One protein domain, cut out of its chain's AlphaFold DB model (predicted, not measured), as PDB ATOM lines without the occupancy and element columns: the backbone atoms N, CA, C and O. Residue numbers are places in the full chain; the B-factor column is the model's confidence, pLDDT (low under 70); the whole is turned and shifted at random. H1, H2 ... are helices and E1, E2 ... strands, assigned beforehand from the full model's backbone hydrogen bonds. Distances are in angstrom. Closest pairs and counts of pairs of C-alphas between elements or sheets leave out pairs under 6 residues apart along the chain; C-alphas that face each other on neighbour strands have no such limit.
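AT A GLANCE: This is residues 8 to 160 of the 335 residues of an uncharacterized protein of Pseudooceanicola pacificus (UniProt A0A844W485). A twisted sheet of six strands has H1 and H4 side by side over one face, running along the strands, with H5 standing up near the E6 edge on that same face. Beyond one end of the long strands E3 and E4, the hairpin of H2 and H3 makes a small helical head. The printed part has 153 residues with five named helices and six named strands, in the order E1 H1 E2 E3 H2 H3 E4 H4 E5 E6 H5. The sheet order is E2 E3 E4 E1 E5 E6, antiparallel throughout, and the class is mixed, helices and strands. The whole is compact, with a radius of gyration of the C-alphas of 15.3 A and spans of 43 by 32 by 28 A.

IN THESE COORDINATES: In sheet order, the strands are E2, residues 50 to 54; E3, residues 58 to 66, 26.5 A long; E4, residues 101 to 109, 26.8 A; E1, residues 8 to 14, 20.5 A; E5, residues 140 to 143; and E6, residues 149 to 151. E1 begins at C-alpha 8 (-2.756, -20.592, -32.736). The helices are H4, residues 120 to 136, 24.0 A; H1, residues 22 to 35, 20.7 A; H2, residues 72 to 84, 19.1 A; H3, residues 90 to 96; and H5, residues 152 to 159, ending at C-alpha 159 (13.427, -14.219, -37.211).

HOW THE PARTS SIT: Across the sheet, N 53 and O 60 of the hairpin E2 and E3 are 2.8 A apart, N 61 and O 106 of E3 and E4 2.8 A, N 10 and O 105 of E1 and E4 2.9 A, N 11 and O 142 of E1 and E5 2.8 A, and N 141 and O 150 of the hairpin E5 and E6 2.8 A. H1, H4 and H5 on one face make two layers, helices over a sheet. H4 lies over E4 and E1 at a height over the sheet of 8.2 A; H1 lies over E2 and E3 at 9.7 A. H1 and H4 touch at a steep tilt of 41 degrees, opposite ways, the closest C-alphas being those of Ala 32 and Ile 128, 5.7 A. H4, with residues 130 to 133 alone, only just touches H5, with 3 pairs of C-alphas within 8 A, the closest those of His 130 and Ile 156, 6.6 A. E4, H4 and E5 form a split strand-helix-strand unit, two strands running the same way with E1 between them, and its crossover is right-handed. H2, with residues 78 to 83 alone, touches H3 at a shallow tilt of 16 degrees, opposite ways, the closest C-alphas being those of Ser 82 and Arg 93, 5.8 A. H2 only grazes the sheet with residues 78 to 82, and H3 and E6 are near each other. Every O i to N i+4 pair is within hydrogen-bond range in H3 and H4; the counts are 7 of 10 in H1, 8 of 9 in H2 and 3 of 4 in H5.

THE WHOLE: The two C-alphas farthest apart, those of Arg 41 and Asp 90, are 44.7 A apart. The printed part has no cut. The link from H1 to E2, 14 residues, is long; within it residues 45 to 46 pair antiparallel with residues 51 to 52 of E2. The mean pLDDT of the printed part is 89.3, that of H2 is 77, and no printed residue is under 70.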
ATOM      1  N   PHE A   8      -4.125 -20.250 -32.362       94.19
ATOM      2  CA  PHE A   8      -2.756 -20.592 -32.736       94.19
ATOM      3  C   PHE A   8      -2.006 -21.086 -31.506       94.19
ATOM      4  O   PHE A   8      -2.123 -20.497 -30.433       94.19
ATOM      5  N   GLN A   9      -1.248 -22.171 -31.657       95.31
ATOM      6  CA  GLN A   9      -0.579 -22.844 -30.546       95.31
ATOM      7  C   GLN A   9       0.902 -23.055 -30.843       95.31
ATOM      8  O   GLN A   9       1.280 -23.358 -31.972       95.31
ATOM      9  N   ALA A  10       1.746 -22.913 -29.833       96.19
ATOM     10  CA  ALA A  10       3.150 -23.292 -29.881       96.19
ATOM     11  C   ALA A  10       3.561 -23.908 -28.543       96.19
ATOM     12  O   ALA A  10       2.872 -23.756 -27.536       96.19
ATOM     13  N   GLY A  11       4.679 -24.620 -28.544       95.62
ATOM     14  CA  GLY A  11       5.229 -25.265 -27.363       95.62
ATOM     15  C   GLY A  11       6.715 -24.975 -27.209       95.62
ATOM     16  O   GLY A  11       7.434 -24.833 -28.195       95.62
ATOM     17  N   LEU A  12       7.189 -24.918 -25.975       96.12
ATOM     18  CA  LEU A  12       8.605 -24.944 -25.623       96.12
ATOM     19  C   LEU A  12       8.866 -26.256 -24.907       96.12
ATOM     20  O   LEU A  12       8.094 -26.642 -24.031       96.12
ATOM     21  N   ILE A  13       9.928 -26.947 -25.297       95.00
ATOM     22  CA  ILE A  13      10.252 -28.268 -24.763       95.00
ATOM     23  C   ILE A  13      11.596 -28.168 -24.054       95.00
ATOM     24  O   ILE A  13      12.598 -27.799 -24.675       95.00
ATOM     25  N   PHE A  14      11.609 -28.529 -22.775       95.81
ATOM     26  CA  PHE A  14      12.794 -28.536 -21.930       95.81
ATOM     27  C   PHE A  14      13.246 -29.973 -21.711       95.81
ATOM     28  O   PHE A  14      12.444 -30.868 -21.450       95.81
ATOM     29  N   THR A  15      14.546 -30.201 -21.851       94.50
ATOM     30  CA  THR A  15      15.171 -31.522 -21.666       94.50
ATOM     31  C   THR A  15      16.126 -31.541 -20.479       94.50
ATOM     32  O   THR A  15      16.789 -32.541 -20.225       94.50
ATOM     33  N   ASP A  16      16.243 -30.412 -19.791       93.44
ATOM     34  CA  ASP A  16      17.000 -30.220 -18.568       93.44
ATOM     35  C   ASP A  16      16.046 -29.915 -17.405       93.44
ATOM     36  O   ASP A  16      14.842 -29.756 -17.590       93.44
ATOM     37  N   GLU A  17      16.576 -29.889 -16.187       92.44
ATOM     38  CA  GLU A  17      15.835 -29.548 -14.964       92.44
ATOM     39  C   GLU A  17      15.706 -28.022 -14.802       92.44
ATOM     40  O   GLU A  17      15.919 -27.477 -13.721       92.44
ATOM     41  N   THR A  18      15.435 -27.303 -15.895       92.25
ATOM     42  CA  THR A  18      15.240 -25.852 -15.835       92.25
ATOM     43  C   THR A  18      13.901 -25.549 -15.173       92.25
ATOM     44  O   THR A  18      12.841 -25.826 -15.737       92.25
ATOM     45  N   ASP A  19      13.956 -24.940 -13.990       90.81
ATOM     46  CA  ASP A  19      12.778 -24.444 -13.281       90.81
ATOM     47  C   ASP A  19      12.212 -23.218 -14.011       90.81
ATOM     48  O   ASP A  19      12.683 -22.086 -13.853       90.81
ATOM     49  N   VAL A  20      11.190 -23.440 -14.837       93.31
ATOM     50  CA  VAL A  20      10.429 -22.365 -15.479       93.31
ATOM     51  C   VAL A  20       9.293 -21.964 -14.550       93.31
ATOM     52  O   VAL A  20       8.371 -22.740 -14.324       93.31
ATOM     53  N   THR A  21       9.343 -20.744 -14.017       94.44
ATOM     54  CA  THR A  21       8.271 -20.206 -13.171       94.44
ATOM     55  C   THR A  21       7.335 -19.292 -13.960       94.44
ATOM     56  O   THR A  21       7.712 -18.693 -14.973       94.44
ATOM     57  N   ILE A  22       6.094 -19.151 -13.492       93.12
ATOM     58  CA  ILE A  22       5.060 -18.362 -14.175       93.12
ATOM     59  C   ILE A  22       5.401 -16.863 -14.251       93.12
ATOM     60  O   ILE A  22       5.008 -16.158 -15.187       93.12
ATOM     61  N   GLU A  23       6.201 -16.363 -13.308       93.50
ATOM     62  CA  GLU A  23       6.671 -14.978 -13.294       93.50
ATOM     63  C   GLU A  23       7.591 -14.682 -14.486       93.50
ATOM     64  O   GLU A  23       7.520 -13.590 -15.056       93.50
ATOM     65  N   LEU A  24       8.396 -15.664 -14.918       95.00
ATOM     66  CA  LEU A  24       9.249 -15.541 -16.106       95.00
ATOM     67  C   LEU A  24       8.429 -15.469 -17.397       95.00
ATOM     68  O   LEU A  24       8.857 -14.844 -18.366       95.00
ATOM     69  N   LEU A  25       7.239 -16.074 -17.403       95.19
ATOM     70  CA  LEU A  25       6.347 -16.117 -18.561       95.19
ATOM     71  C   LEU A  25       5.490 -14.852 -18.708       95.19
ATOM     72  O   LEU A  25       5.066 -14.502 -19.810       95.19
ATOM     73  N   THR A  26       5.250 -14.141 -17.610       95.44
ATOM     74  CA  THR A  26       4.357 -12.973 -17.566       95.44
ATOM     75  C   THR A  26       4.951 -11.773 -18.317       95.44
ATOM     76  O   THR A  26       4.281 -11.162 -19.152       95.44
ATOM     77  N   GLY A  27       6.224 -11.451 -18.067       95.00
ATOM     78  CA  GLY A  27       6.898 -10.295 -18.674       95.00
ATOM     79  C   GLY A  27       6.926 -10.323 -20.211       95.00
ATOM     80  O   GLY A  27       6.495  -9.353 -20.836       95.00
ATOM     81  N   PRO A  28       7.366 -11.423 -20.845       95.88
ATOM     82  CA  PRO A  28       7.405 -11.526 -22.302       95.88
ATOM     83  C   PRO A  28       6.039 -11.413 -22.991       95.88
ATOM     84  O   PRO A  28       5.955 -10.786 -24.046       95.88
ATOM     85  N   ILE A  29       4.963 -11.957 -22.399       96.19
ATOM     86  CA  ILE A  29       3.608 -11.793 -22.960       96.19
ATOM     87  C   ILE A  29       3.238 -10.312 -22.987       96.19
ATOM     88  O   ILE A  29       2.712  -9.823 -23.986       96.19
ATOM     89  N   GLN A  30       3.532  -9.583 -21.909       95.88
ATOM     90  CA  GLN A  30       3.229  -8.161 -21.824       95.88
ATOM     91  C   GLN A  30       4.008  -7.346 -22.866       95.88
ATOM     92  O   GLN A  30       3.423  -6.473 -23.505       95.88
ATOM     93  N   VAL A  31       5.294  -7.651 -23.071       94.81
ATOM     94  CA  VAL A  31       6.131  -6.998 -24.094       94.81
ATOM     95  C   VAL A  31       5.597  -7.266 -25.501       94.81
ATOM     96  O   VAL A  31       5.484  -6.333 -26.299       94.81
ATOM     97  N   ALA A  32       5.218  -8.510 -25.802       94.94
ATOM     98  CA  ALA A  32       4.644  -8.852 -27.097       94.94
ATOM     99  C   ALA A  32       3.303  -8.134 -27.321       94.94
ATOM    100  O   ALA A  32       3.116  -7.495 -28.352       94.94
ATOM    101  N   LEU A  33       2.394  -8.144 -26.340       94.81
ATOM    102  CA  LEU A  33       1.122  -7.424 -26.446       94.81
ATOM    103  C   LEU A  33       1.340  -5.918 -26.690       94.81
ATOM    104  O   LEU A  33       0.742  -5.363 -27.612       94.81
ATOM    105  N   ASP A  34       2.243  -5.274 -25.948       94.31
ATOM    106  CA  ASP A  34       2.553  -3.847 -26.128       94.31
ATOM    107  C   ASP A  34       3.146  -3.551 -27.519       94.31
ATOM    108  O   ASP A  34       2.745  -2.593 -28.183       94.31
ATOM    109  N   THR A  35       4.015  -4.433 -28.025       93.88
ATOM    110  CA  THR A  35       4.618  -4.326 -29.369       93.88
ATOM    111  C   THR A  35       3.564  -4.331 -30.481       93.88
ATOM    112  O   THR A  35       3.703  -3.630 -31.484       93.88
ATOM    113  N   PHE A  36       2.470  -5.067 -30.289       93.44
ATOM    114  CA  PHE A  36       1.330  -5.103 -31.208       93.44
ATOM    115  C   PHE A  36       0.264  -4.032 -30.902       93.44
ATOM    116  O   PHE A  36      -0.795  -4.017 -31.532       93.44
ATOM    117  N   GLY A  37       0.533  -3.108 -29.971       93.81
ATOM    118  CA  GLY A  37      -0.382  -2.032 -29.584       93.81
ATOM    119  C   GLY A  37      -1.580  -2.501 -28.753       93.81
ATOM    120  O   GLY A  37      -2.594  -1.799 -28.660       93.81
ATOM    121  N   GLU A  38      -1.494  -3.692 -28.163       93.81
ATOM    122  CA  GLU A  38      -2.531  -4.268 -27.322       93.81
ATOM    123  C   GLU A  38      -2.368  -3.804 -25.877       93.81
ATOM    124  O   GLU A  38      -1.390  -4.092 -25.194       93.81
ATOM    125  N   THR A  39      -3.383  -3.112 -25.367       91.44
ATOM    126  CA  THR A  39      -3.447  -2.758 -23.949       91.44
ATOM    127  C   THR A  39      -4.047  -3.920 -23.164       91.44
ATOM    128  O   THR A  39      -5.201  -4.289 -23.415       91.44
ATOM    129  N   VAL A  40      -3.309  -4.451 -22.190       91.56
ATOM    130  CA  VAL A  40      -3.806  -5.476 -21.259       91.56
ATOM    131  C   VAL A  40      -5.012  -4.915 -20.496       91.56
ATOM    132  O   VAL A  40      -4.912  -3.883 -19.833       91.56
ATOM    133  N   ARG A  41      -6.184  -5.544 -20.654       81.19
ATOM    134  CA  ARG A  41      -7.461  -5.046 -20.105       81.19
ATOM    135  C   ARG A  41      -7.817  -5.644 -18.753       81.19
ATOM    136  O   ARG A  41      -8.505  -4.986 -17.976       81.19
ATOM    137  N   ALA A  42      -7.419  -6.889 -18.521       72.50
ATOM    138  CA  ALA A  42      -7.728  -7.628 -17.309       72.50
ATOM    139  C   ALA A  42      -6.457  -7.852 -16.489       72.50
ATOM    140  O   ALA A  42      -5.375  -8.012 -17.053       72.50
ATOM    141  N   GLU A  43      -6.610  -7.869 -15.164       77.00
ATOM    142  CA  GLU A  43      -5.593  -8.419 -14.271       77.00
ATOM    143  C   GLU A  43      -5.307  -9.851 -14.730       77.00
ATOM    144  O   GLU A  43      -6.243 -10.605 -15.008       77.00
ATOM    145  N   ALA A  44      -4.027 -10.171 -14.928       79.19
ATOM    146  CA  ALA A  44      -3.633 -11.486 -15.401       79.19
ATOM    147  C   ALA A  44      -4.184 -12.532 -14.428       79.19
ATOM    148  O   ALA A  44      -3.952 -12.437 -13.221       79.19
ATOM    149  N   ASP A  45      -4.926 -13.508 -14.948       88.38
ATOM    150  CA  ASP A  45      -5.319 -14.661 -14.149       88.38
ATOM    151  C   ASP A  45      -4.085 -15.558 -14.057       88.38
ATOM    152  O   ASP A  45      -3.743 -16.272 -15.006       88.38
ATOM    153  N   VAL A  46      -3.340 -15.388 -12.966       88.12
ATOM    154  CA  VAL A  46      -2.099 -16.108 -12.691       88.12
ATOM    155  C   VAL A  46      -2.417 -17.239 -11.718       88.12
ATOM    156  O   VAL A  46      -2.596 -17.026 -10.519       88.12
ATOM    157  N   SER A  47      -2.498 -18.451 -12.258       91.94
ATOM    158  CA  SER A  47      -2.428 -19.707 -11.513       91.94
ATOM    159  C   SER A  47      -0.962 -20.087 -11.272       91.94
ATOM    160  O   SER A  47      -0.037 -19.446 -11.770       91.94
ATOM    161  N   PHE A  48      -0.742 -21.162 -10.520       89.56
ATOM    162  CA  PHE A  48       0.585 -21.726 -10.270       89.56
ATOM    163  C   PHE A  48       1.296 -22.168 -11.562       89.56
ATOM    164  O   PHE A  48       2.497 -21.978 -11.713       89.56
ATOM    165  N   ASP A  49       0.537 -22.727 -12.502       94.25
ATOM    166  CA  ASP A  49       1.014 -23.351 -13.737       94.25
ATOM    167  C   ASP A  49       0.518 -22.640 -15.003       94.25
ATOM    168  O   ASP A  49       0.949 -22.962 -16.103       94.25
ATOM    169  N   ARG A  50      -0.406 -21.685 -14.875       95.38
ATOM    170  CA  ARG A  50      -1.143 -21.109 -16.002       95.38
ATOM    171  C   ARG A  50      -1.249 -19.602 -15.865       95.38
ATOM    172  O   ARG A  50      -1.648 -19.101 -14.820       95.38
ATOM    173  N   VAL A  51      -0.955 -18.885 -16.941       95.69
ATOM    174  CA  VAL A  51      -1.139 -17.439 -17.044       95.69
ATOM    175  C   VAL A  51      -2.057 -17.142 -18.213       95.69
ATOM    176  O   VAL A  51      -1.820 -17.588 -19.336       95.69
ATOM    177  N   VAL A  52      -3.113 -16.378 -17.949       96.19
ATOM    178  CA  VAL A  52      -4.015 -15.882 -18.988       96.19
ATOM    179  C   VAL A  52      -3.982 -14.361 -18.992       96.19
ATOM    180  O   VAL A  52      -4.318 -13.708 -18.004       96.19
ATOM    181  N   MET A  53      -3.602 -13.789 -20.132       95.81
ATOM    182  CA  MET A  53      -3.634 -12.353 -20.383       95.81
ATOM    183  C   MET A  53      -4.620 -12.030 -21.493       95.81
ATOM    184  O   MET A  53      -4.561 -12.577 -22.593       95.81
ATOM    185  N   ILE A  54      -5.525 -11.101 -21.205       95.75
ATOM    186  CA  ILE A  54      -6.579 -10.693 -22.131       95.75
ATOM    187  C   ILE A  54      -6.308  -9.253 -22.578       95.75
ATOM    188  O   ILE A  54      -6.394  -8.305 -21.789       95.75
ATOM    189  N   GLY A  55      -5.967  -9.107 -23.856       94.12
ATOM    190  CA  GLY A  55      -5.847  -7.834 -24.561       94.12
ATOM    191  C   GLY A  55      -7.190  -7.339 -25.104       94.12
ATOM    192  O   GLY A  55      -8.268  -7.749 -24.667       94.12
ATOM    193  N   ARG A  56      -7.145  -6.422 -26.074       92.88
ATOM    194  CA  ARG A  56      -8.341  -5.934 -26.778       92.88
ATOM    195  C   ARG A  56      -8.753  -6.891 -27.887       92.88
ATOM    196  O   ARG A  56      -9.945  -7.158 -28.018       92.88
ATOM    197  N   SER A  57      -7.782  -7.374 -28.657       93.06
ATOM    198  CA  SER A  57      -8.020  -8.206 -29.843       93.06
ATOM    199  C   SER A  57      -7.565  -9.649 -29.651       93.06
ATOM    200  O   SER A  57      -8.002 -10.520 -30.402       93.06
ATOM    201  N   PHE A  58      -6.738  -9.921 -28.640       94.94
ATOM    202  CA  PHE A  58      -6.154 -11.239 -28.397       94.94
ATOM    203  C   PHE A  58      -6.309 -11.681 -26.942       94.94
ATOM    204  O   PHE A  58      -6.244 -10.863 -26.026       94.94
ATOM    205  N   ALA A  59      -6.470 -12.984 -26.738       95.81
ATOM    206  CA  ALA A  59      -6.235 -13.650 -25.467       95.81
ATOM    207  C   ALA A  59      -5.009 -14.547 -25.617       95.81
ATOM    208  O   ALA A  59      -4.942 -15.359 -26.540       95.81
ATOM    209  N   VAL A  60      -4.052 -14.384 -24.715       96.81
ATOM    210  CA  VAL A  60      -2.841 -15.194 -24.646       96.81
ATOM    211  C   VAL A  60      -2.925 -16.043 -23.394       96.81
ATOM    212  O   VAL A  60      -3.178 -15.537 -22.303       96.81
ATOM    213  N   GLU A  61      -2.718 -17.336 -23.559       96.88
ATOM    214  CA  GLU A  61      -2.699 -18.319 -22.492       96.88
ATOM    215  C   GLU A  61      -1.369 -19.064 -22.572       96.88
ATOM    216  O   GLU A  61      -1.039 -19.598 -23.626       96.88
ATOM    217  N   ALA A  62      -0.606 -19.090 -21.484       97.00
ATOM    218  CA  ALA A  62       0.566 -19.946 -21.370       97.00
ATOM    219  C   ALA A  62       0.393 -20.884 -20.176       97.00
ATOM    220  O   ALA A  62      -0.021 -20.448 -19.102       97.00
ATOM    221  N   GLN A  63       0.687 -22.165 -20.376       95.81
ATOM    222  CA  GLN A  63       0.586 -23.197 -19.355       95.81
ATOM    223  C   GLN A  63       1.871 -24.020 -19.311       95.81
ATOM    224  O   GLN A  63       2.353 -24.489 -20.340       95.81
ATOM    225  N   ILE A  64       2.423 -24.175 -18.116       95.00
ATOM    226  CA  ILE A  64       3.560 -25.035 -17.812       95.00
ATOM    227  C   ILE A  64       2.996 -26.401 -17.444       95.00
ATOM    228  O   ILE A  64       2.043 -26.488 -16.671       95.00
ATOM    229  N   PHE A  65       3.597 -27.467 -17.952       93.19
ATOM    230  CA  PHE A  65       3.385 -28.774 -17.360       93.19
ATOM    231  C   PHE A  65       4.702 -29.502 -17.144       93.19
ATOM    232  O   PHE A  65       5.675 -29.344 -17.887       93.19
ATOM    233  N   ASP A  66       4.688 -30.352 -16.131       92.75
ATOM    234  CA  ASP A  66       5.776 -31.264 -15.846       92.75
ATOM    235  C   ASP A  66       5.589 -32.536 -16.677       92.75
ATOM    236  O   ASP A  66       4.472 -33.019 -16.886       92.75
ATOM    237  N   ALA A  67       6.687 -33.105 -17.170       81.94
ATOM    238  CA  ALA A  67       6.647 -34.279 -18.033       81.94
ATOM    239  C   ALA A  67       5.891 -35.515 -17.503       81.94
ATOM    240  O   ALA A  67       5.301 -36.202 -18.339       81.94
ATOM    241  N   PRO A  68       5.854 -35.849 -16.191       70.94
ATOM    242  CA  PRO A  68       5.035 -36.972 -15.730       70.94
ATOM    243  C   PRO A  68       3.526 -36.733 -15.891       70.94
ATOM    244  O   PRO A  68       2.779 -37.708 -15.972       70.94
ATOM    245  N   ASP A  69       3.096 -35.472 -15.973       76.44
ATOM    246  CA  ASP A  69       1.687 -35.071 -16.046       76.44
ATOM    247  C   ASP A  69       1.270 -34.617 -17.456       76.44
ATOM    248  O   ASP A  69       0.104 -34.290 -17.693       76.44
ATOM    249  N   ALA A  70       2.203 -34.616 -18.413       71.50
ATOM    250  CA  ALA A  70       1.896 -34.337 -19.806       71.50
ATOM    251  C   ALA A  70       0.935 -35.400 -20.363       71.50
ATOM    252  O   ALA A  70       1.117 -36.602 -20.158       71.50
ATOM    253  N   ASP A  71      -0.085 -34.946 -21.095       76.56
ATOM    254  CA  ASP A  71      -1.058 -35.819 -21.751       76.56
ATOM    255  C   ASP A  71      -0.313 -36.907 -22.559       76.56
ATOM    256  O   ASP A  71       0.517 -36.577 -23.415       76.56
ATOM    257  N   PRO A  72      -0.548 -38.209 -22.300       75.75
ATOM    258  CA  PRO A  72       0.166 -39.289 -22.979       75.75
ATOM    259  C   PRO A  72       0.004 -39.239 -24.501       75.75
ATOM    260  O   PRO A  72       0.885 -39.714 -25.223       75.75
ATOM    261  N   ASP A  73      -1.086 -38.658 -25.002       79.56
ATOM    262  CA  ASP A  73      -1.276 -38.472 -26.437       79.56
ATOM    263  C   ASP A  73      -0.349 -37.376 -26.990       79.56
ATOM    264  O   ASP A  73       0.170 -37.514 -28.096       79.56
ATOM    265  N   MET A  74      -0.019 -36.359 -26.193       73.25
ATOM    266  CA  MET A  74       0.989 -35.340 -26.516       73.25
ATOM    267  C   MET A  74       2.380 -35.949 -26.676       73.25
ATOM    268  O   MET A  74       3.069 -35.685 -27.659       73.25
ATOM    269  N   LEU A  75       2.786 -36.789 -25.720       76.44
ATOM    270  CA  LEU A  75       4.098 -37.441 -25.727       76.44
ATOM    271  C   LEU A  75       4.232 -38.398 -26.914       76.44
ATOM    272  O   LEU A  75       5.276 -38.438 -27.573       76.44
ATOM    273  N   LYS A  76       3.158 -39.131 -27.238       81.12
ATOM    274  CA  LYS A  76       3.103 -39.948 -28.456       81.12
ATOM    275  C   LYS A  76       3.236 -39.090 -29.702       81.12
ATOM    276  O   LYS A  76       4.079 -39.401 -30.534       81.12
ATOM    277  N   MET A  77       2.484 -37.992 -29.796       77.88
ATOM    278  CA  MET A  77       2.575 -37.080 -30.935       77.88
ATOM    279  C   MET A  77       3.988 -36.521 -31.099       77.88
ATOM    280  O   MET A  77       4.525 -36.575 -32.199       77.88
ATOM    281  N   LEU A  78       4.633 -36.051 -30.029       75.94
ATOM    282  CA  LEU A  78       6.014 -35.559 -30.091       75.94
ATOM    283  C   LEU A  78       6.981 -36.643 -30.589       75.94
ATOM    284  O   LEU A  78       7.837 -36.372 -31.432       75.94
ATOM    285  N   THR A  79       6.808 -37.880 -30.118       79.69
ATOM    286  CA  THR A  79       7.640 -39.021 -30.525       79.69
ATOM    287  C   THR A  79       7.415 -39.397 -31.993       79.69
ATOM    288  O   THR A  79       8.373 -39.659 -32.722       79.69
ATOM    289  N   GLU A  80       6.162 -39.406 -32.445       82.88
ATOM    290  CA  GLU A  80       5.780 -39.725 -33.823       82.88
ATOM    291  C   GLU A  80       6.241 -38.637 -34.797       82.88
ATOM    292  O   GLU A  80       6.900 -38.933 -35.791       82.88
ATOM    293  N   CYS A  81       6.010 -37.367 -34.468       72.56
ATOM    294  CA  CYS A  81       6.372 -36.235 -35.320       72.56
ATOM    295  C   CYS A  81       7.886 -36.063 -35.451       72.56
ATOM    296  O   CYS A  81       8.400 -35.703 -36.511       72.56
ATOM    297  N   SER A  82       8.627 -36.366 -34.383       72.94
ATOM    298  CA  SER A  82      10.087 -36.350 -34.407       72.94
ATOM    299  C   SER A  82      10.661 -37.392 -35.373       72.94
ATOM    300  O   SER A  82      11.686 -37.146 -36.015       72.94
ATOM    301  N   ARG A  83       9.989 -38.542 -35.520       77.38
ATOM    302  CA  ARG A  83      10.457 -39.668 -36.339       77.38
ATOM    303  C   ARG A  83      10.498 -39.340 -37.830       77.38
ATOM    304  O   ARG A  83      11.455 -39.728 -38.499       77.38
ATOM    305  N   ASP A  84       9.508 -38.599 -38.313       77.62
ATOM    306  CA  ASP A  84       9.330 -38.334 -39.744       77.62
ATOM    307  C   ASP A  84       9.949 -37.004 -40.197       77.62
ATOM    308  O   ASP A  84      10.043 -36.738 -41.393       77.62
ATOM    309  N   ASN A  85      10.427 -36.171 -39.267       74.50
ATOM    310  CA  ASN A  85      11.035 -34.892 -39.611       74.50
ATOM    311  C   ASN A  85      12.525 -35.065 -39.988       74.50
ATOM    312  O   ASN A  85      13.341 -35.393 -39.117       74.50
ATOM    313  N   PRO A  86      12.926 -34.820 -41.254       78.88
ATOM    314  CA  PRO A  86      14.315 -34.961 -41.698       78.88
ATOM    315  C   PRO A  86      15.234 -33.853 -41.165       78.88
ATOM    316  O   PRO A  86      16.452 -33.958 -41.284       78.88
ATOM    317  N   LEU A  87      14.675 -32.777 -40.600       72.75
ATOM    318  CA  LEU A  87      15.442 -31.652 -40.056       72.75
ATOM    319  C   LEU A  87      15.938 -31.893 -38.627       72.75
ATOM    320  O   LEU A  87      16.666 -31.054 -38.093       72.75
ATOM    321  N   VAL A  88      15.513 -32.992 -38.005       79.25
ATOM    322  CA  VAL A  88      15.803 -33.304 -36.610       79.25
ATOM    323  C   VAL A  88      16.850 -34.412 -36.554       79.25
ATOM    324  O   VAL A  88      16.580 -35.551 -36.931       79.25
ATOM    325  N   ASP A  89      18.043 -34.071 -36.066       85.56
ATOM    326  CA  ASP A  89      19.119 -35.038 -35.835       85.56
ATOM    327  C   ASP A  89      18.697 -36.071 -34.774       85.56
ATOM    328  O   ASP A  89      17.971 -35.742 -33.832       85.56
ATOM    329  N   ASP A  90      19.205 -37.304 -34.857       86.06
ATOM    330  CA  ASP A  90      18.842 -38.388 -33.926       86.06
ATOM    331  C   ASP A  90      19.087 -38.031 -32.449       86.06
ATOM    332  O   ASP A  90      18.312 -38.419 -31.576       86.06
ATOM    333  N   ALA A  91      20.115 -37.223 -32.166       84.69
ATOM    334  CA  ALA A  91      20.380 -36.709 -30.823       84.69
ATOM    335  C   ALA A  91      19.249 -35.798 -30.315       84.69
ATOM    336  O   ALA A  91      18.855 -35.880 -29.152       84.69
ATOM    337  N   THR A  92      18.691 -34.955 -31.189       85.31
ATOM    338  CA  THR A  92      17.526 -34.131 -30.857       85.31
ATOM    339  C   THR A  92      16.282 -34.990 -30.673       85.31
ATOM    340  O   THR A  92      15.534 -34.756 -29.729       85.31
ATOM    341  N   ARG A  93      16.079 -36.019 -31.506       86.94
ATOM    342  CA  ARG A  93      14.948 -36.948 -31.337       86.94
ATOM    343  C   ARG A  93      14.976 -37.630 -29.976       86.94
ATOM    344  O   ARG A  93      13.959 -37.699 -29.292       86.94
ATOM    345  N   GLN A  94      16.155 -38.093 -29.565       87.88
ATOM    346  CA  GLN A  94      16.339 -38.716 -28.261       87.88
ATOM    347  C   GLN A  94      16.053 -37.731 -27.121       87.88
ATOM    348  O   GLN A  94      15.344 -38.090 -26.185       87.88
ATOM    349  N   ALA A  95      16.542 -36.492 -27.219       86.81
ATOM    350  CA  ALA A  95      16.295 -35.467 -26.209       86.81
ATOM    351  C   ALA A  95      14.795 -35.133 -26.077       86.81
ATOM    352  O   ALA A  95      14.271 -35.053 -24.974       86.81
ATOM    353  N   VAL A  96      14.081 -35.021 -27.201       88.31
ATOM    354  CA  VAL A  96      12.641 -34.704 -27.233       88.31
ATOM    355  C   VAL A  96      11.763 -35.874 -26.765       88.31
ATOM    356  O   VAL A  96      10.636 -35.651 -26.342       88.31
ATOM    357  N   SER A  97      12.256 -37.118 -26.808       88.12
ATOM    358  CA  SER A  97      11.479 -38.302 -26.395       88.12
ATOM    359  C   SER A  97      11.235 -38.410 -24.884       88.12
ATOM    360  O   SER A  97      10.347 -39.147 -24.458       88.12
ATOM    361  N   ALA A  98      12.010 -37.683 -24.080       89.56
ATOM    362  CA  ALA A  98      11.884 -37.642 -22.629       89.56
ATOM    363  C   ALA A  98      12.065 -36.194 -22.142       89.56
ATOM    364  O   ALA A  98      13.106 -35.877 -21.565       89.56
ATOM    365  N   PRO A  99      11.099 -35.299 -22.423       92.44
ATOM    366  CA  PRO A  99      11.161 -33.939 -21.907       92.44
ATOM    367  C   PRO A  99      11.074 -33.964 -20.376       92.44
ATOM    368  O   PRO A  99      10.516 -34.902 -19.810       92.44
ATOM    369  N   THR A 100      11.614 -32.948 -19.709       93.69
ATOM    370  CA  THR A 100      11.485 -32.760 -18.252       93.69
ATOM    371  C   THR A 100      10.265 -31.903 -17.931       93.69
ATOM    372  O   THR A 100       9.490 -32.213 -17.031       93.69
ATOM    373  N   SER A 101      10.067 -30.850 -18.720       94.38
ATOM    374  CA  SER A 101       8.930 -29.940 -18.644       94.38
ATOM    375  C   SER A 101       8.622 -29.382 -20.033       94.38
ATOM    376  O   SER A 101       9.425 -29.473 -20.972       94.38
ATOM    377  N   TRP A 102       7.425 -28.833 -20.193       93.56
ATOM    378  CA  TRP A 102       7.000 -28.201 -21.435       93.56
ATOM    379  C   TRP A 102       6.082 -27.017 -21.144       93.56
ATOM    380  O   TRP A 102       5.307 -27.029 -20.190       93.56
ATOM    381  N   VAL A 103       6.183 -25.976 -21.966       95.75
ATOM    382  CA  VAL A 103       5.335 -24.785 -21.864       95.75
ATOM    383  C   VAL A 103       4.512 -24.680 -23.130       95.75
ATOM    384  O   VAL A 103       5.063 -24.518 -24.215       95.75
ATOM    385  N   HIS A 104       3.196 -24.766 -22.999       95.31
ATOM    386  CA  HIS A 104       2.253 -24.585 -24.093       95.31
ATOM    387  C   HIS A 104       1.753 -23.148 -24.109       95.31
ATOM    388  O   HIS A 104       1.365 -22.610 -23.078       95.31
ATOM    389  N   VAL A 105       1.759 -22.526 -25.281       96.69
ATOM    390  CA  VAL A 105       1.316 -21.150 -25.483       96.69
ATOM    391  C   VAL A 105       0.226 -21.148 -26.535       96.69
ATOM    392  O   VAL A 105       0.426 -21.622 -27.652       96.69
ATOM    393  N   THR A 106      -0.925 -20.589 -26.190       96.38
ATOM    394  CA  THR A 106      -2.071 -20.423 -27.075       96.38
ATOM    395  C   THR A 106      -2.383 -18.942 -27.236       96.38
ATOM    396  O   THR A 106      -2.567 -18.222 -26.257       96.38
ATOM    397  N   VAL A 107      -2.493 -18.486 -28.481       96.31
ATOM    398  CA  VAL A 107      -2.969 -17.146 -28.831       96.31
ATOM    399  C   VAL A 107      -4.302 -17.288 -29.552       96.31
ATOM    400  O   VAL A 107      -4.381 -17.895 -30.623       96.31
ATOM    401  N   ARG A 108      -5.353 -16.717 -28.964       95.12
ATOM    402  CA  ARG A 108      -6.707 -16.679 -29.523       95.12
ATOM    403  C   ARG A 108      -7.053 -15.272 -29.978       95.12
ATOM    404  O   ARG A 108      -6.907 -14.323 -29.208       95.12
ATOM    405  N   ALA A 109      -7.569 -15.126 -31.194       93.75
ATOM    406  CA  ALA A 109      -8.170 -13.868 -31.630       93.75
ATOM    407  C   ALA A 109      -9.578 -13.718 -31.019       93.75
ATOM    408  O   ALA A 109     -10.452 -14.551 -31.241       93.75
ATOM    409  N   LEU A 110      -9.802 -12.659 -30.235       91.44
ATOM    410  CA  LEU A 110     -11.080 -12.377 -29.562       91.44
ATOM    411  C   LEU A 110     -12.067 -11.607 -30.444       91.44
ATOM    412  O   LEU A 110     -13.270 -11.640 -30.197       91.44
ATOM    413  N   SER A 111     -11.557 -10.882 -31.439       83.88
ATOM    414  CA  SER A 111     -12.363 -10.077 -32.350       83.88
ATOM    415  C   SER A 111     -12.377 -10.731 -33.725       83.88
ATOM    416  O   SER A 111     -11.342 -10.794 -34.383       83.88
ATOM    417  N   ASP A 112     -13.559 -11.137 -34.192       73.31
ATOM    418  CA  ASP A 112     -13.808 -11.514 -35.597       73.31
ATOM    419  C   ASP A 112     -13.915 -10.263 -36.489       73.31
ATOM    420  O   ASP A 112     -14.677 -10.201 -37.451       73.31
ATOM    421  N   SER A 113     -13.213  -9.187 -36.116       71.00
ATOM    422  CA  SER A 113     -13.139  -8.000 -36.951       71.00
ATOM    423  C   SER A 113     -12.387  -8.384 -38.214       71.00
ATOM    424  O   SER A 113     -11.178  -8.607 -38.163       71.00
ATOM    425  N   ASP A 114     -13.116  -8.396 -39.325       73.00
ATOM    426  CA  ASP A 114     -12.648  -8.671 -40.692       73.00
ATOM    427  C   ASP A 114     -11.440  -7.795 -41.106       73.00
ATOM    428  O   ASP A 114     -10.733  -8.074 -42.070       73.00
ATOM    429  N   ASP A 115     -11.166  -6.732 -40.340       78.62
ATOM    430  CA  ASP A 115     -10.011  -5.851 -40.505       78.62
ATOM    431  C   ASP A 115      -8.681  -6.442 -40.012       78.62
ATOM    432  O   ASP A 115      -7.624  -5.919 -40.377       78.62
ATOM    433  N   MET A 116      -8.692  -7.505 -39.199       78.38
ATOM    434  CA  MET A 116      -7.455  -8.095 -38.689       78.38
ATOM    435  C   MET A 116      -6.768  -8.942 -39.766       78.38
ATOM    436  O   MET A 116      -7.360  -9.902 -40.265       78.38
ATOM    437  N   PRO A 117      -5.502  -8.642 -40.115       80.62
ATOM    438  CA  PRO A 117      -4.758  -9.454 -41.063       80.62
ATOM    439  C   PRO A 117      -4.686 -10.909 -40.595       80.62
ATOM    440  O   PRO A 117      -4.295 -11.202 -39.460       80.62
ATOM    441  N   ARG A 118      -5.029 -11.833 -41.496       72.44
ATOM    442  CA  ARG A 118      -4.786 -13.266 -41.309       72.44
ATOM    443  C   ARG A 118      -3.276 -13.450 -41.168       72.44
ATOM    444  O   ARG A 118      -2.545 -13.258 -42.130       72.44
ATOM    445  N   GLY A 119      -2.814 -13.715 -39.953       88.12
ATOM    446  CA  GLY A 119      -1.388 -13.805 -39.631       88.12
ATOM    447  C   GLY A 119      -0.949 -12.943 -38.451       88.12
ATOM    448  O   GLY A 119       0.081 -13.248 -37.864       88.12
ATOM    449  N   THR A 120      -1.726 -11.942 -38.014       91.88
ATOM    450  CA  THR A 120      -1.316 -11.126 -36.853       91.88
ATOM    451  C   THR A 120      -1.251 -11.949 -35.566       91.88
ATOM    452  O   THR A 120      -0.317 -11.789 -34.789       91.88
ATOM    453  N   ALA A 121      -2.189 -12.877 -35.352       93.31
ATOM    454  CA  ALA A 121      -2.150 -13.791 -34.205       93.31
ATOM    455  C   ALA A 121      -0.931 -14.730 -34.252       93.31
ATOM    456  O   ALA A 121      -0.297 -14.985 -33.232       93.31
ATOM    457  N   GLN A 122      -0.574 -15.208 -35.448       93.81
ATOM    458  CA  GLN A 122       0.616 -16.027 -35.657       93.81
ATOM    459  C   GLN A 122       1.897 -15.215 -35.422       93.81
ATOM    460  O   GLN A 122       2.819 -15.724 -34.795       93.81
ATOM    461  N   ALA A 123       1.947 -13.955 -35.868       93.12
ATOM    462  CA  ALA A 123       3.060 -13.045 -35.604       93.12
ATOM    463  C   ALA A 123       3.215 -12.776 -34.100       93.12
ATOM    464  O   ALA A 123       4.319 -12.856 -33.573       93.12
ATOM    465  N   MET A 124       2.101 -12.532 -33.405       95.06
ATOM    466  CA  MET A 124       2.067 -12.361 -31.951       95.06
ATOM    467  C   MET A 124       2.612 -13.600 -31.234       95.06
ATOM    468  O   MET A 124       3.484 -13.485 -30.379       95.06
ATOM    469  N   LEU A 125       2.129 -14.793 -31.601       96.25
ATOM    470  CA  LEU A 125       2.607 -16.054 -31.033       96.25
ATOM    471  C   LEU A 125       4.116 -16.216 -31.237       96.25
ATOM    472  O   LEU A 125       4.833 -16.609 -30.325       96.25
ATOM    473  N   ALA A 126       4.600 -15.888 -32.428       95.75
ATOM    474  CA  ALA A 126       6.010 -15.959 -32.761       95.75
ATOM    475  C   ALA A 126       6.874 -15.011 -31.913       95.75
ATOM    476  O   ALA A 126       7.916 -15.437 -31.422       95.75
ATOM    477  N   GLU A 127       6.423 -13.773 -31.701       95.44
ATOM    478  CA  GLU A 127       7.108 -12.793 -30.848       95.44
ATOM    479  C   GLU A 127       7.168 -13.260 -29.384       95.44
ATOM    480  O   GLU A 127       8.217 -13.196 -28.742       95.44
ATOM    481  N   ILE A 128       6.064 -13.816 -28.866       96.62
ATOM    482  CA  ILE A 128       6.011 -14.379 -27.507       96.62
ATOM    483  C   ILE A 128       7.018 -15.522 -27.364       96.62
ATOM    484  O   ILE A 128       7.811 -15.539 -26.424       96.62
ATOM    485  N   ILE A 129       7.016 -16.467 -28.309       97.50
ATOM    486  CA  ILE A 129       7.930 -17.613 -28.282       97.50
ATOM    487  C   ILE A 129       9.384 -17.158 -28.418       97.50
ATOM    488  O   ILE A 129      10.243 -17.696 -27.725       97.50
ATOM    489  N   HIS A 130       9.672 -16.154 -29.249       95.75
ATOM    490  CA  HIS A 130      11.012 -15.582 -29.367       95.75
ATOM    491  C   HIS A 130      11.529 -15.099 -28.007       95.75
ATOM    492  O   HIS A 130      12.584 -15.543 -27.553       95.75
ATOM    493  N   HIS A 131      10.751 -14.271 -27.306       96.00
ATOM    494  CA  HIS A 131      11.144 -13.796 -25.983       96.00
ATOM    495  C   HIS A 131      11.194 -14.906 -24.930       96.00
ATOM    496  O   HIS A 131      12.057 -14.884 -24.055       96.00
ATOM    497  N   TYR A 132      10.311 -15.904 -25.002       97.06
ATOM    498  CA  TYR A 132      10.385 -17.055 -24.104       97.06
ATOM    499  C   TYR A 132      11.663 -17.853 -24.290       97.06
ATOM    500  O   TYR A 132      12.284 -18.215 -23.295       97.06
ATOM    501  N   VAL A 133      12.098 -18.092 -25.524       96.62
ATOM    502  CA  VAL A 133      13.377 -18.761 -25.780       96.62
ATOM    503  C   VAL A 133      14.538 -17.941 -25.209       96.62
ATOM    504  O   VAL A 133      15.426 -18.516 -24.583       96.62
ATOM    505  N   GLU A 134      14.525 -16.614 -25.365       95.44
ATOM    506  CA  GLU A 134      15.573 -15.739 -24.816       95.44
ATOM    507  C   GLU A 134      15.634 -15.758 -23.282       95.44
ATOM    508  O   GLU A 134      16.726 -15.758 -22.715       95.44
ATOM    509  N   VAL A 135      14.479 -15.778 -22.608       96.12
ATOM    510  CA  VAL A 135      14.397 -15.720 -21.138       96.12
ATOM    511  C   VAL A 135      14.615 -17.089 -20.494       96.12
ATOM    512  O   VAL A 135      15.308 -17.185 -19.484       96.12
ATOM    513  N   THR A 136      14.025 -18.142 -21.058       96.56
ATOM    514  CA  THR A 136      14.035 -19.491 -20.463       96.56
ATOM    515  C   THR A 136      15.191 -20.357 -20.950       96.56
ATOM    516  O   THR A 136      15.526 -21.339 -20.300       96.56
ATOM    517  N   GLY A 137      15.800 -20.029 -22.093       96.38
ATOM    518  CA  GLY A 137      16.840 -20.859 -22.700       96.38
ATOM    519  C   GLY A 137      16.328 -22.182 -23.276       96.38
ATOM    520  O   GLY A 137      17.135 -23.086 -23.492       96.38
ATOM    521  N   ALA A 138      15.018 -22.309 -23.531       96.81
ATOM    522  CA  ALA A 138      14.411 -23.529 -24.062       96.81
ATOM    523  C   ALA A 138      15.183 -24.059 -25.290       96.81
ATOM    524  O   ALA A 138      15.384 -23.307 -26.246       96.81
ATOM    525  N   PRO A 139      15.604 -25.337 -25.316       95.75
ATOM    526  CA  PRO A 139      16.405 -25.875 -26.415       95.75
ATOM    527  C   PRO A 139      15.589 -26.149 -27.685       95.75
ATOM    528  O   PRO A 139      16.139 -26.104 -28.795       95.75
ATOM    529  N   PHE A 140      14.287 -26.420 -27.549       95.19
ATOM    530  CA  PHE A 140      13.409 -26.769 -28.664       95.19
ATOM    531  C   PHE A 140      12.078 -26.018 -28.611       95.19
ATOM    532  O   PHE A 140      11.536 -25.731 -27.544       95.19
ATOM    533  N   VAL A 141      11.549 -25.743 -29.800       95.62
ATOM    534  CA  VAL A 141      10.293 -25.034 -30.041       95.62
ATOM    535  C   VAL A 141       9.405 -25.903 -30.926       95.62
ATOM    536  O   VAL A 141       9.819 -26.318 -32.007       95.62
ATOM    537  N   GLN A 142       8.176 -26.149 -30.496       94.12
ATOM    538  CA  GLN A 142       7.095 -26.699 -31.306       94.12
ATOM    539  C   GLN A 142       6.294 -25.537 -31.905       94.12
ATOM    540  O   GLN A 142       5.782 -24.694 -31.170       94.12
ATOM    541  N   TRP A 143       6.191 -25.460 -33.230       94.81
ATOM    542  CA  TRP A 143       5.638 -24.299 -33.929       94.81
ATOM    543  C   TRP A 143       4.345 -24.622 -34.689       94.81
ATOM    544  O   TRP A 143       4.391 -25.383 -35.652       94.81
ATOM    545  N   LEU A 144       3.234 -23.960 -34.318       89.81
ATOM    546  CA  LEU A 144       1.889 -24.004 -34.932       89.81
ATOM    547  C   LEU A 144       1.236 -25.376 -34.999       89.81
ATOM    548  O   LEU A 144       0.218 -25.633 -34.359       89.81
ATOM    549  N   ASN A 145       1.817 -26.242 -35.815       76.69
ATOM    550  CA  ASN A 145       1.441 -27.628 -35.914       76.69
ATOM    551  C   ASN A 145       2.180 -28.400 -34.830       76.69
ATOM    552  O   ASN A 145       3.376 -28.204 -34.597       76.69
ATOM    553  N   ARG A 146       1.476 -29.350 -34.211       76.12
ATOM    554  CA  ARG A 146       2.083 -30.266 -33.238       76.12
ATOM    555  C   ARG A 146       3.250 -31.064 -33.839       76.12
ATOM    556  O   ARG A 146       4.101 -31.547 -33.096       76.12
ATOM    557  N   ASP A 147       3.322 -31.113 -35.167       80.81
ATOM    558  CA  ASP A 147       4.299 -31.894 -35.913       80.81
ATOM    559  C   ASP A 147       5.638 -31.175 -36.143       80.81
ATOM    560  O   ASP A 147       6.649 -31.816 -36.442       80.81
ATOM    561  N   THR A 148       5.677 -29.848 -35.999       88.62
ATOM    562  CA  THR A 148       6.846 -29.057 -36.396       88.62
ATOM    563  C   THR A 148       7.673 -28.676 -35.182       88.62
ATOM    564  O   THR A 148       7.426 -27.673 -34.519       88.62
ATOM    565  N   ILE A 149       8.689 -29.493 -34.907       91.62
ATOM    566  CA  ILE A 149       9.664 -29.266 -33.837       91.62
ATOM    567  C   ILE A 149      10.955 -28.717 -34.443       91.62
ATOM    568  O   ILE A 149      11.527 -29.291 -35.372       91.62
ATOM    569  N   LEU A 150      11.419 -27.597 -33.903       92.19
ATOM    570  CA  LEU A 150      12.609 -26.876 -34.329       92.19
ATOM    571  C   LEU A 150      13.549 -26.701 -33.140       92.19
ATOM    572  O   LEU A 150      13.121 -26.545 -32.000       92.19
ATOM    573  N   ARG A 151      14.854 -26.671 -33.407       94.00
ATOM    574  CA  ARG A 151      15.813 -26.189 -32.410       94.00
ATOM    575  C   ARG A 151      15.631 -24.685 -32.212       94.00
ATOM    576  O   ARG A 151      15.386 -23.965 -33.182       94.00
ATOM    577  N   ALA A 152      15.789 -24.217 -30.982       95.25
ATOM    578  CA  ALA A 152      15.630 -22.812 -30.629       95.25
ATOM    579  C   ALA A 152      16.550 -21.874 -31.426       95.25
ATOM    580  O   ALA A 152      16.109 -20.831 -31.902       95.25
ATOM    581  N   ASP A 153      17.797 -22.277 -31.677       94.12
ATOM    582  CA  ASP A 153      18.736 -21.522 -32.511       94.12
ATOM    583  C   ASP A 153      18.236 -21.390 -33.956       94.12
ATOM    584  O   ASP A 153      18.329 -20.320 -34.560       94.12
ATOM    585  N   ARG A 154      17.656 -22.455 -34.519       91.88
ATOM    586  CA  ARG A 154      17.023 -22.405 -35.843       91.88
ATOM    587  C   ARG A 154      15.787 -21.520 -35.859       91.88
ATOM    588  O   ARG A 154      15.614 -20.788 -36.830       91.88
ATOM    589  N   PHE A 155      14.959 -21.604 -34.820       93.88
ATOM    590  CA  PHE A 155      13.788 -20.752 -34.676       93.88
ATOM    591  C   PHE A 155      14.219 -19.283 -34.664       93.88
ATOM    592  O   PHE A 155      13.861 -18.569 -35.590       93.88
ATOM    593  N   ILE A 156      15.105 -18.868 -33.750       92.62
ATOM    594  CA  ILE A 156      15.631 -17.490 -33.664       92.62
ATOM    595  C   ILE A 156      16.255 -17.031 -34.990       92.62
ATOM    596  O   ILE A 156      16.012 -15.918 -35.457       92.62
ATOM    597  N   ASN A 157      17.041 -17.884 -35.649       89.12
ATOM    598  CA  ASN A 157      17.651 -17.536 -36.933       89.12
ATOM    599  C   ASN A 157      16.623 -17.323 -38.058       89.12
ATOM    600  O   ASN A 157      16.934 -16.633 -39.028       89.12
ATOM    601  N   ALA A 158      15.411 -17.878 -37.948       86.81
ATOM    602  CA  ALA A 158      14.328 -17.603 -38.888       86.81
ATOM    603  C   ALA A 158      13.740 -16.188 -38.722       86.81
ATOM    604  O   ALA A 158      13.242 -15.640 -39.707       86.81
ATOM    605  N   PHE A 159      13.853 -15.593 -37.525       76.50
ATOM    606  CA  PHE A 159      13.427 -14.219 -37.211       76.50
ATOM    607  C   PHE A 159      14.443 -13.163 -37.601       76.50
ATOM    608  O   PHE A 159      14.082 -12.002 -37.799       76.50
ATOM    609  N   GLN A 160      15.720 -13.530 -37.720       74.69
ATOM    610  CA  GLN A 160      16.707 -12.571 -38.181       74.69
ATOM    611  C   GLN A 160      16.339 -12.144 -39.607       74.69
ATOM    612  O   GLN A 160      16.240 -13.001 -40.494       74.69
TER     613      GLN A 160